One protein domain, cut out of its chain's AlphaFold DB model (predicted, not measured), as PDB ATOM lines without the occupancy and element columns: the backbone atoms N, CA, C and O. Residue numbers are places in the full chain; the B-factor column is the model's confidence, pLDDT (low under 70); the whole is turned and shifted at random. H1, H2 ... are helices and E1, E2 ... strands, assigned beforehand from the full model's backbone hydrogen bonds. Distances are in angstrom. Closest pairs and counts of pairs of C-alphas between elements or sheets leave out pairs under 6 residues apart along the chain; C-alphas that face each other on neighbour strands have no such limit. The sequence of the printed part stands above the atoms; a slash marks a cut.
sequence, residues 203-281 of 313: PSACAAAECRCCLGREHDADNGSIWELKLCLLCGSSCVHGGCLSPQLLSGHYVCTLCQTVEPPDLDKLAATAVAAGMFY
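What this domain is: This is residues 203 to 281 of the 313 residues of an uncharacterized protein of Eumeta variegata (UniProt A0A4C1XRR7). With little regular structure, this is mostly loops wound round a small two-strand hairpin, E1 and E2, with the one helix, H1, at one end of the longest axis and the loop round Cys 214 at the other. The 79 printed residues hold E1, E2 and H1 in that order, an antiparallel sheet E1 - E2, and a mixed class with only 16 residues in named elements. The whole is compact, radius of gyration of the C-alphas 12.3 A, rounded, spanning 34 by 26 by 21 A.

How they stand to each other: After residues 203 to 228, which hold no named element, E1, residues 229 to 231, and E2, residues 239 to 241, form an antiparallel hairpin at 146 degrees. N 230 and O 240 are 2.8 A apart, within hydrogen-bond range. H1, residues 267 to 276, is apart from E1. In H1 every O i to N i+4 pair is within hydrogen-bond range.

Where its parts are: E1 begins at C-alpha 229 (44.569, 0.269, 45.717). H1, 14.1 A long, ends at C-alpha 276 (31.674, -16.754, 46.345).

The domain as a whole: The farthest C-alphas, of Cys 214 and Ala 277, are 35.4 A apart. The printed part has no cut. The link E2 to H1 is long, 25 residues. pLDDT is under 70 at residues 247 to 251 and 278 to 281.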
ATOM      1  N   PRO A 203      49.879  -4.782  51.377       79.44
ATOM      2  CA  PRO A 203      50.563  -3.847  50.497       79.44
ATOM      3  C   PRO A 203      49.869  -2.486  50.521       79.44
ATOM      4  O   PRO A 203      48.725  -2.356  50.083       79.44
ATOM      5  N   SER A 204      50.571  -1.481  51.033       84.56
ATOM      6  CA  SER A 204      50.037  -0.133  51.208       84.56
ATOM      7  C   SER A 204      50.428   0.816  50.084       84.56
ATOM      8  O   SER A 204      49.889   1.906  50.043       84.56
ATOM      9  N   ALA A 205      51.327   0.435  49.164       92.19
ATOM     10  CA  ALA A 205      51.879   1.337  48.152       92.19
ATOM     11  C   ALA A 205      51.747   0.810  46.716       92.19
ATOM     12  O   ALA A 205      52.120  -0.320  46.400       92.19
ATOM     13  N   CYS A 206      51.311   1.688  45.810       92.50
ATOM     14  CA  CYS A 206      51.186   1.409  44.384       92.50
ATOM     15  C   CYS A 206      52.528   1.025  43.734       92.50
ATOM     16  O   CYS A 206      53.459   1.835  43.639       92.50
ATOM     17  N   ALA A 207      52.575  -0.201  43.209       92.75
ATOM     18  CA  ALA A 207      53.721  -0.826  42.553       92.75
ATOM     19  C   ALA A 207      53.866  -0.484  41.056       92.75
ATOM     20  O   ALA A 207      54.767  -0.998  40.393       92.75
ATOM     21  N   ALA A 208      53.008   0.375  40.495       89.19
ATOM     22  CA  ALA A 208      53.135   0.791  39.098       89.19
ATOM     23  C   ALA A 208      54.484   1.493  38.874       89.19
ATOM     24  O   ALA A 208      54.883   2.321  39.697       89.19
ATOM     25  N   ALA A 209      55.172   1.202  37.765       88.50
ATOM     26  CA  ALA A 209      56.465   1.825  37.452       88.50
ATOM     27  C   ALA A 209      56.375   3.361  37.557       88.50
ATOM     28  O   ALA A 209      57.131   3.992  38.297       88.50
ATOM     29  N   GLU A 210      55.335   3.934  36.952       90.38
ATOM     30  CA  GLU A 210      54.971   5.344  37.072       90.38
ATOM     31  C   GLU A 210      53.605   5.478  37.759       90.38
ATOM     32  O   GLU A 210      52.561   5.195  37.170       90.38
ATOM     33  N   CYS A 211      53.601   5.900  39.028       92.00
ATOM     34  CA  CYS A 211      52.364   6.183  39.753       92.00
ATOM     35  C   CYS A 211      51.811   7.550  39.333       92.00
ATOM     36  O   CYS A 211      52.515   8.557  39.385       92.00
ATOM     37  N   ARG A 212      50.536   7.580  38.944       90.94
ATOM     38  CA  ARG A 212      49.822   8.786  38.499       90.94
ATOM     39  C   ARG A 212      49.071   9.501  39.625       90.94
ATOM     40  O   ARG A 212      48.481  10.549  39.383       90.94
ATOM     41  N   CYS A 213      49.056   8.933  40.831       90.81
ATOM     42  CA  CYS A 213      48.332   9.499  41.960       90.81
ATOM     43  C   CYS A 213      49.075  10.720  42.510       90.81
ATOM     44  O   CYS A 213      50.207  10.612  42.984       90.81
ATOM     45  N   CYS A 214      48.426  11.884  42.490       90.81
ATOM     46  CA  CYS A 214      48.989  13.119  43.040       90.81
ATOM     47  C   CYS A 214      49.068  13.124  44.576       90.81
ATOM     48  O   CYS A 214      49.808  13.925  45.139       90.81
ATOM     49  N   LEU A 215      48.338  12.226  45.242       91.44
ATOM     50  CA  LEU A 215      48.335  12.061  46.699       91.44
ATOM     51  C   LEU A 215      49.413  11.079  47.184       91.44
ATOM     52  O   LEU A 215      49.551  10.853  48.382       91.44
ATOM     53  N   GLY A 216      50.206  10.530  46.257       92.19
ATOM     54  CA  GLY A 216      51.300   9.612  46.548       92.19
ATOM     55  C   GLY A 216      50.937   8.144  46.340       92.19
ATOM     56  O   GLY A 216      49.796   7.778  46.060       92.19
ATOM     57  N   ARG A 217      51.950   7.280  46.447       94.31
ATOM     58  CA  ARG A 217      51.808   5.837  46.192       94.31
ATOM     59  C   ARG A 217      50.991   5.125  47.263       94.31
ATOM     60  O   ARG A 217      50.351   4.136  46.927       94.31
ATOM     61  N   GLU A 218      51.028   5.630  48.494       93.38
ATOM     62  CA  GLU A 218      50.372   5.030  49.661       93.38
ATOM     63  C   GLU A 218      48.913   5.451  49.852       93.38
ATOM     64  O   GLU A 218      48.225   4.963  50.743       93.38
ATOM     65  N   HIS A 219      48.430   6.383  49.030       91.88
ATOM     66  CA  HIS A 219      47.049   6.820  49.113       91.88
ATOM     67  C   HIS A 219      46.109   5.705  48.649       91.88
ATOM     68  O   HIS A 219      46.267   5.205  47.539       91.88
ATOM     69  N   ASP A 220      45.117   5.366  49.464       89.81
ATOM     70  CA  ASP A 220      44.031   4.456  49.108       89.81
ATOM     71  C   ASP A 220      42.702   5.203  49.250       89.81
ATOM     72  O   ASP A 220      42.401   5.747  50.316       89.81
ATOM     73  N   ALA A 221      41.951   5.300  48.159       87.62
ATOM     74  CA  ALA A 221      40.639   5.937  48.143       87.62
ATOM     75  C   ALA A 221      39.516   4.901  48.298       87.62
ATOM     76  O   ALA A 221      39.712   3.715  48.051       87.62
ATOM     77  N   ASP A 222      38.316   5.371  48.643       82.62
ATOM     78  CA  ASP A 222      37.139   4.514  48.797       82.62
ATOM     79  C   ASP A 222      36.839   3.663  47.547       82.62
ATOM     80  O   ASP A 222      37.143   4.039  46.404       82.62
ATOM     81  N   ASN A 223      36.176   2.525  47.779       73.50
ATOM     82  CA  ASN A 223      35.796   1.551  46.759       73.50
ATOM     83  C   ASN A 223      35.159   2.190  45.515       73.50
ATOM     84  O   ASN A 223      34.174   2.925  45.599       73.50
ATOM     85  N   GLY A 224      35.688   1.836  44.341       71.06
ATOM     86  CA  GLY A 224      35.219   2.332  43.046       71.06
ATOM     87  C   GLY A 224      35.943   3.586  42.548       71.06
ATOM     88  O   GLY A 224      35.724   3.999  41.407       71.06
ATOM     89  N   SER A 225      36.836   4.172  43.351       84.56
ATOM     90  CA  SER A 225      37.733   5.237  42.907       84.56
ATOM     91  C   SER A 225      38.841   4.701  41.996       84.56
ATOM     92  O   SER A 225      39.380   3.614  42.193       84.56
ATOM     93  N   ILE A 226      39.285   5.512  41.032       87.88
ATOM     94  CA  ILE A 226      40.507   5.216  40.266       87.88
ATOM     95  C   ILE A 226      41.767   5.242  41.150       87.88
ATOM     96  O   ILE A 226      42.808   4.736  40.747       87.88
ATOM     97  N   TRP A 227      41.683   5.815  42.350       90.44
ATOM     98  CA  TRP A 227      42.768   5.837  43.331       90.44
ATOM     99  C   TRP A 227      42.600   4.789  44.437       90.44
ATOM    100  O   TRP A 227      43.344   4.822  45.408       90.44
ATOM    101  N   GLU A 228      41.666   3.847  44.285       89.25
ATOM    102  CA  GLU A 228      41.609   2.630  45.103       89.25
ATOM    103  C   GLU A 228      42.824   1.743  44.785       89.25
ATOM    104  O   GLU A 228      43.142   1.495  43.610       89.25
ATOM    105  N   LEU A 229      43.508   1.261  45.823       89.62
ATOM    106  CA  LEU A 229      44.569   0.269  45.717       89.62
ATOM    107  C   LEU A 229      43.966  -1.114  45.473       89.62
ATOM    108  O   LEU A 229      43.328  -1.726  46.326       89.62
ATOM    109  N   LYS A 230      44.237  -1.656  44.289       88.75
ATOM    110  CA  LYS A 230      43.825  -3.000  43.896       88.75
ATOM    111  C   LYS A 230      44.959  -3.978  44.146       88.75
ATOM    112  O   LYS A 230      46.030  -3.847  43.554       88.75
ATOM    113  N   LEU A 231      44.720  -4.958  45.013       89.50
ATOM    114  CA  LEU A 231      45.654  -6.048  45.303       89.50
ATOM    115  C   LEU A 231      45.728  -7.044  44.141       89.50
ATOM    116  O   LEU A 231      44.770  -7.213  43.385       89.50
ATOM    117  N   CYS A 232      46.871  -7.718  44.010       89.19
ATOM    118  CA  CYS A 232      47.034  -8.814  43.063       89.19
ATOM    119  C   CYS A 232      46.035  -9.930  43.391       89.19
ATOM    120  O   CYS A 232      46.051 -10.458  44.503       89.19
ATOM    121  N   LEU A 233      45.222 -10.326  42.411       87.81
ATOM    122  CA  LEU A 233      44.149 -11.308  42.587       87.81
ATOM    123  C   LEU A 233      44.655 -12.689  43.039       87.81
ATOM    124  O   LEU A 233      43.920 -13.432  43.683       87.81
ATOM    125  N   LEU A 234      45.899 -13.038  42.697       87.31
ATOM    126  CA  LEU A 234      46.464 -14.368  42.938       87.31
ATOM    127  C   LEU A 234      47.263 -14.472  44.239       87.31
ATOM    128  O   LEU A 234      47.132 -15.463  44.950       87.31
ATOM    129  N   CYS A 235      48.100 -13.480  44.548       87.31
ATOM    130  CA  CYS A 235      48.998 -13.544  45.706       87.31
ATOM    131  C   CYS A 235      48.692 -12.521  46.801       87.31
ATOM    132  O   CYS A 235      49.196 -12.671  47.907       87.31
ATOM    133  N   GLY A 236      47.953 -11.449  46.499       86.75
ATOM    134  CA  GLY A 236      47.706 -10.356  47.440       86.75
ATOM    135  C   GLY A 236      48.950  -9.588  47.912       86.75
ATOM    136  O   GLY A 236      48.803  -8.691  48.730       86.75
ATOM    137  N   SER A 237      50.157  -9.889  47.411       84.94
ATOM    138  CA  SER A 237      51.432  -9.341  47.918       84.94
ATOM    139  C   SER A 237      51.916  -8.065  47.215       84.94
ATOM    140  O   SER A 237      52.973  -7.530  47.529       84.94
ATOM    141  N   SER A 238      51.154  -7.560  46.248       89.75
ATOM    142  CA  SER A 238      51.417  -6.302  45.544       89.75
ATOM    143  C   SER A 238      50.088  -5.616  45.253       89.75
ATOM    144  O   SER A 238      49.090  -6.304  45.026       89.75
ATOM    145  N   CYS A 239      50.072  -4.285  45.214       91.00
ATOM    146  CA  CYS A 239      48.911  -3.499  44.803       91.00
ATOM    147  C   CYS A 239      49.281  -2.407  43.797       91.00
ATOM    148  O   CYS A 239      50.429  -1.971  43.710       91.00
ATOM    149  N   VAL A 240      48.295  -1.949  43.029       91.75
ATOM    150  CA  VAL A 240      48.394  -0.765  42.164       91.75
ATOM    151  C   VAL A 240      47.093   0.020  42.219       91.75
ATOM    152  O   VAL A 240      46.025  -0.557  42.409       91.75
ATOM    153  N   HIS A 241      47.157   1.333  42.012       91.56
ATOM    154  CA  HIS A 241      45.937   2.121  41.835       91.56
ATOM    155  C   HIS A 241      45.194   1.705  40.572       91.56
ATOM    156  O   HIS A 241      45.823   1.476  39.534       91.56
ATOM    157  N   GLY A 242      43.863   1.733  40.620       88.31
ATOM    158  CA  GLY A 242      43.018   1.507  39.444       88.31
ATOM    159  C   GLY A 242      43.403   2.365  38.227       88.31
ATOM    160  O   GLY A 242      43.491   1.856  37.117       88.31
ATOM    161  N   GLY A 243      43.715   3.646  38.432       87.56
ATOM    162  CA  GLY A 243      44.121   4.603  37.395       87.56
ATOM    163  C   GLY A 243      45.577   4.471  36.936       87.56
ATOM    164  O   GLY A 243      45.975   5.100  35.952       87.56
ATOM    165  N   CYS A 244      46.369   3.653  37.633       89.50
ATOM    166  CA  CYS A 244      47.731   3.291  37.242       89.50
ATOM    167  C   CYS A 244      47.785   1.974  36.449       89.50
ATOM    168  O   CYS A 244      48.849   1.623  35.938       89.50
ATOM    169  N   LEU A 245      46.665   1.254  36.324       84.31
ATOM    170  CA  LEU A 245      46.562   0.087  35.449       84.31
ATOM    171  C   LEU A 245      46.619   0.508  33.975       84.31
ATOM    172  O   LEU A 245      46.166   1.591  33.593       84.31
ATOM    173  N   SER A 246      47.171  -0.366  33.128       71.38
ATOM    174  CA  SER A 246      47.139  -0.154  31.680       71.38
ATOM    175  C   SER A 246      45.684  -0.166  31.184       71.38
ATOM    176  O   SER A 246      44.930  -1.060  31.569       71.38
ATOM    177  N   PRO A 247      45.279   0.750  30.283       62.00
ATOM    178  CA  PRO A 247      43.925   0.787  29.720       62.00
ATOM    179  C   PRO A 247      43.529  -0.469  28.921       62.00
ATOM    180  O   PRO A 247      42.373  -0.600  28.533       62.00
ATOM    181  N   GLN A 248      44.458  -1.399  28.672       52.97
ATOM    182  CA  GLN A 248      44.177  -2.696  28.043       52.97
ATOM    183  C   GLN A 248      43.559  -3.735  29.002       52.97
ATOM    184  O   GLN A 248      43.101  -4.779  28.545       52.97
ATOM    185  N   LEU A 249      43.517  -3.467  30.313       56.94
ATOM    186  CA  LEU A 249      42.915  -4.354  31.313       56.94
ATOM    187  C   LEU A 249      41.401  -4.089  31.433       56.94
ATOM    188  O   LEU A 249      40.945  -3.343  32.299       56.94
ATOM    189  N   LEU A 250      40.608  -4.693  30.541       49.38
ATOM    190  CA  LEU A 250      39.143  -4.539  30.512       49.38
ATOM    191  C   LEU A 250      38.427  -5.029  31.786       49.38
ATOM    192  O   LEU A 250      37.332  -4.556  32.077       49.38
ATOM    193  N   SER A 251      39.026  -5.948  32.544       60.78
ATOM    194  CA  SER A 251      38.392  -6.622  33.688       60.78
ATOM    195  C   SER A 251      38.534  -5.879  35.022       60.78
ATOM    196  O   SER A 251      37.963  -6.278  36.029       60.78
ATOM    197  N   GLY A 252      39.311  -4.790  35.084       73.44
ATOM    198  CA  GLY A 252      39.510  -4.038  36.330       73.44
ATOM    199  C   GLY A 252      40.200  -4.819  37.463       73.44
ATOM    200  O   GLY A 252      40.302  -4.277  38.568       73.44
ATOM    201  N   HIS A 253      40.687  -6.037  37.203       84.06
ATOM    202  CA  HIS A 253      41.446  -6.888  38.122       84.06
ATOM    203  C   HIS A 253      42.950  -6.705  37.915       84.06
ATOM    204  O   HIS A 253      43.412  -6.630  36.783       84.06
ATOM    205  N   TYR A 254      43.726  -6.654  38.999       87.62
ATOM    206  CA  TYR A 254      45.183  -6.545  38.929       87.62
ATOM    207  C   TYR A 254      45.849  -7.910  39.147       87.62
ATOM    208  O   TYR A 254      45.515  -8.626  40.091       87.62
ATOM    209  N   VAL A 255      46.831  -8.236  38.306       89.38
ATOM    210  CA  VAL A 255      47.757  -9.362  38.489       89.38
ATOM    211  C   VAL A 255      49.187  -8.834  38.377       89.38
ATOM    212  O   VAL A 255      49.546  -8.177  37.396       89.38
ATOM    213  N   CYS A 256      50.010  -9.087  39.399       89.12
ATOM    214  CA  CYS A 256      51.395  -8.624  39.425       89.12
ATOM    215  C   CYS A 256      52.267  -9.387  38.416       89.12
ATOM    216  O   CYS A 256      51.948 -10.503  38.012       89.12
ATOM    217  N   THR A 257      53.413  -8.812  38.055       88.75
ATOM    218  CA  THR A 257      54.338  -9.376  37.054       88.75
ATOM    219  C   THR A 257      54.796 -10.802  37.367       88.75
ATOM    220  O   THR A 257      54.972 -11.598  36.452       88.75
ATOM    221  N   LEU A 258      54.944 -11.149  38.650       90.00
ATOM    222  CA  LEU A 258      55.300 -12.506  39.079       90.00
ATOM    223  C   LEU A 258      54.162 -13.510  38.870       90.00
ATOM    224  O   LEU A 258      54.417 -14.679  38.603       90.00
ATOM    225  N   CYS A 259      52.910 -13.072  38.998       91.12
ATOM    226  CA  CYS A 259      51.745 -13.945  38.887       91.12
ATOM    227  C   CYS A 259      51.204 -14.051  37.457       91.12
ATOM    228  O   CYS A 259      50.501 -15.012  37.162       91.12
ATOM    229  N   GLN A 260      51.564 -13.130  36.558       88.75
ATOM    230  CA  GLN A 260      51.155 -13.164  35.146       88.75
ATOM    231  C   GLN A 260      51.544 -14.476  34.443       88.75
ATOM    232  O   GLN A 260      50.844 -14.927  33.546       88.75
ATOM    233  N   THR A 261      52.624 -15.140  34.869       89.56
ATOM    234  CA  THR A 261      53.062 -16.419  34.277       89.56
ATOM    235  C   THR A 261      52.144 -17.598  34.604       89.56
ATOM    236  O   THR A 261      52.256 -18.648  33.975       89.56
ATOM    237  N   VAL A 262      51.287 -17.459  35.618       90.31
ATOM    238  CA  VAL A 262      50.354 -18.493  36.087       90.31
ATOM    239  C   VAL A 262      48.906 -17.996  36.094       90.31
ATOM    240  O   VAL A 262      48.038 -18.662  36.661       90.31
ATOM    241  N   GLU A 263      48.631 -16.828  35.501       85.12
ATOM    242  CA  GLU A 263      47.283 -16.268  35.505       85.12
ATOM    243  C   GLU A 263      46.336 -17.087  34.616       85.12
ATOM    244  O   GLU A 263      46.709 -17.491  33.510       85.12
ATOM    245  N   PRO A 264      45.107 -17.370  35.084       84.00
ATOM    246  CA  PRO A 264      44.125 -18.039  34.251       84.00
ATOM    247  C   PRO A 264      43.590 -17.083  33.173       84.00
ATOM    248  O   PRO A 264      43.499 -15.880  33.408       84.00
ATOM    249  N   PRO A 265      43.141 -17.609  32.019       82.06
ATOM    250  CA  PRO A 265      42.668 -16.791  30.899       82.06
ATOM    251  C   PRO A 265      41.385 -15.992  31.191       82.06
ATOM    252  O   PRO A 265      41.076 -15.056  30.462       82.06
ATOM    253  N   ASP A 266      40.627 -16.367  32.225       85.81
ATOM    254  CA  ASP A 266      39.370 -15.726  32.620       85.81
ATOM    255  C   ASP A 266      39.473 -15.228  34.071       85.81
ATOM    256  O   ASP A 266      39.216 -15.961  35.035       85.81
ATOM    257  N   LEU A 267      39.917 -13.977  34.214       83.25
ATOM    258  CA  LEU A 267      40.101 -13.324  35.512       83.25
ATOM    259  C   LEU A 267      38.766 -12.971  36.183       83.25
ATOM    260  O   LEU A 267      38.686 -13.021  37.410       83.25
ATOM    261  N   ASP A 268      37.720 -12.685  35.406       84.50
ATOM    262  CA  ASP A 268      36.393 -12.336  35.929       84.50
ATOM    263  C   ASP A 268      35.757 -13.544  36.623       84.50
ATOM    264  O   ASP A 268      35.235 -13.450  37.740       84.50
ATOM    265  N   LYS A 269      35.866 -14.726  36.007       85.81
ATOM    266  CA  LYS A 269      35.410 -15.979  36.615       85.81
ATOM    267  C   LYS A 269      36.204 -16.333  37.868       85.81
ATOM    268  O   LYS A 269      35.614 -16.821  38.839       85.81
ATOM    269  N   LEU A 270      37.519 -16.098  37.875       83.62
ATOM    270  CA  LEU A 270      38.348 -16.312  39.063       83.62
ATOM    271  C   LEU A 270      37.907 -15.387  40.207       83.62
ATOM    272  O   LEU A 270      37.673 -15.865  41.318       83.62
ATOM    273  N   ALA A 271      37.732 -14.095  39.926       82.38
ATOM    274  CA  ALA A 271      37.284 -13.120  40.911       82.38
ATOM    275  C   ALA A 271      35.895 -13.465  41.469       82.38
ATOM    276  O   ALA A 271      35.718 -13.503  42.686       82.38
ATOM    277  N   ALA A 272      34.934 -13.816  40.608       84.44
ATOM    278  CA  ALA A 272      33.598 -14.239  41.029       84.44
ATOM    279  C   ALA A 272      33.635 -15.485  41.932       84.44
ATOM    280  O   ALA A 272      32.932 -15.550  42.941       84.44
ATOM    281  N   THR A 273      34.491 -16.459  41.604       82.94
ATOM    282  CA  THR A 273      34.658 -17.686  42.400       82.94
ATOM    283  C   THR A 273      35.249 -17.384  43.774       82.94
ATOM    284  O   THR A 273      34.774 -17.900  44.783       82.94
ATOM    285  N   ALA A 274      36.260 -16.522  43.833       76.69
ATOM    286  CA  ALA A 274      36.910 -16.148  45.082       76.69
ATOM    287  C   ALA A 274      36.005 -15.288  45.988       76.69
ATOM    288  O   ALA A 274      36.023 -15.467  47.208       76.69
ATOM    289  N   VAL A 275      35.145 -14.431  45.419       78.38
ATOM    290  CA  VAL A 275      34.075 -13.744  46.170       78.38
ATOM    291  C   VAL A 275      33.069 -14.757  46.724       78.38
ATOM    292  O   VAL A 275      32.752 -14.714  47.911       78.38
ATOM    293  N   ALA A 276      32.608 -15.711  45.907       78.00
ATOM    294  CA  ALA A 276      31.674 -16.754  46.345       78.00
ATOM    295  C   ALA A 276      32.260 -17.670  47.438       78.00
ATOM    296  O   ALA A 276      31.528 -18.154  48.298       78.00
ATOM    297  N   ALA A 277      33.578 -17.880  47.427       74.38
ATOM    298  CA  ALA A 277      34.309 -18.634  48.441       74.38
ATOM    299  C   ALA A 277      34.618 -17.826  49.718       74.38
ATOM    300  O   ALA A 277      35.233 -18.363  50.638       74.38
ATOM    301  N   GLY A 278      34.225 -16.546  49.789       65.12
ATOM    302  CA  GLY A 278      34.496 -15.676  50.938       65.12
ATOM    303  C   GLY A 278      35.972 -15.307  51.113       65.12
ATOM    304  O   GLY A 278      36.370 -14.891  52.196       65.12
ATOM    305  N   MET A 279      36.794 -15.462  50.068       59.25
ATOM    306  CA  MET A 279      38.234 -15.156  50.100       59.25
ATOM    307  C   MET A 279      38.522 -13.654  49.956       59.25
ATOM    308  O   MET A 279      39.617 -13.202  50.283       59.25
ATOM    309  N   PHE A 280      37.533 -12.876  49.512       56.66
ATOM    310  CA  PHE A 280      37.558 -11.420  49.532       56.66
ATOM    311  C   PHE A 280      36.563 -10.914  50.573       56.66
ATOM    312  O   PHE A 280      35.359 -10.863  50.326       56.66
ATOM    313  N   TYR A 281      37.063 -10.497  51.733       42.66
ATOM    314  CA  TYR A 281      36.327  -9.529  52.533       42.66
ATOM    315  C   TYR A 281      36.347  -8.228  51.731       42.66
ATOM    316  O   TYR A 281      37.425  -7.699  51.449       42.66
TER     317      TYR A 281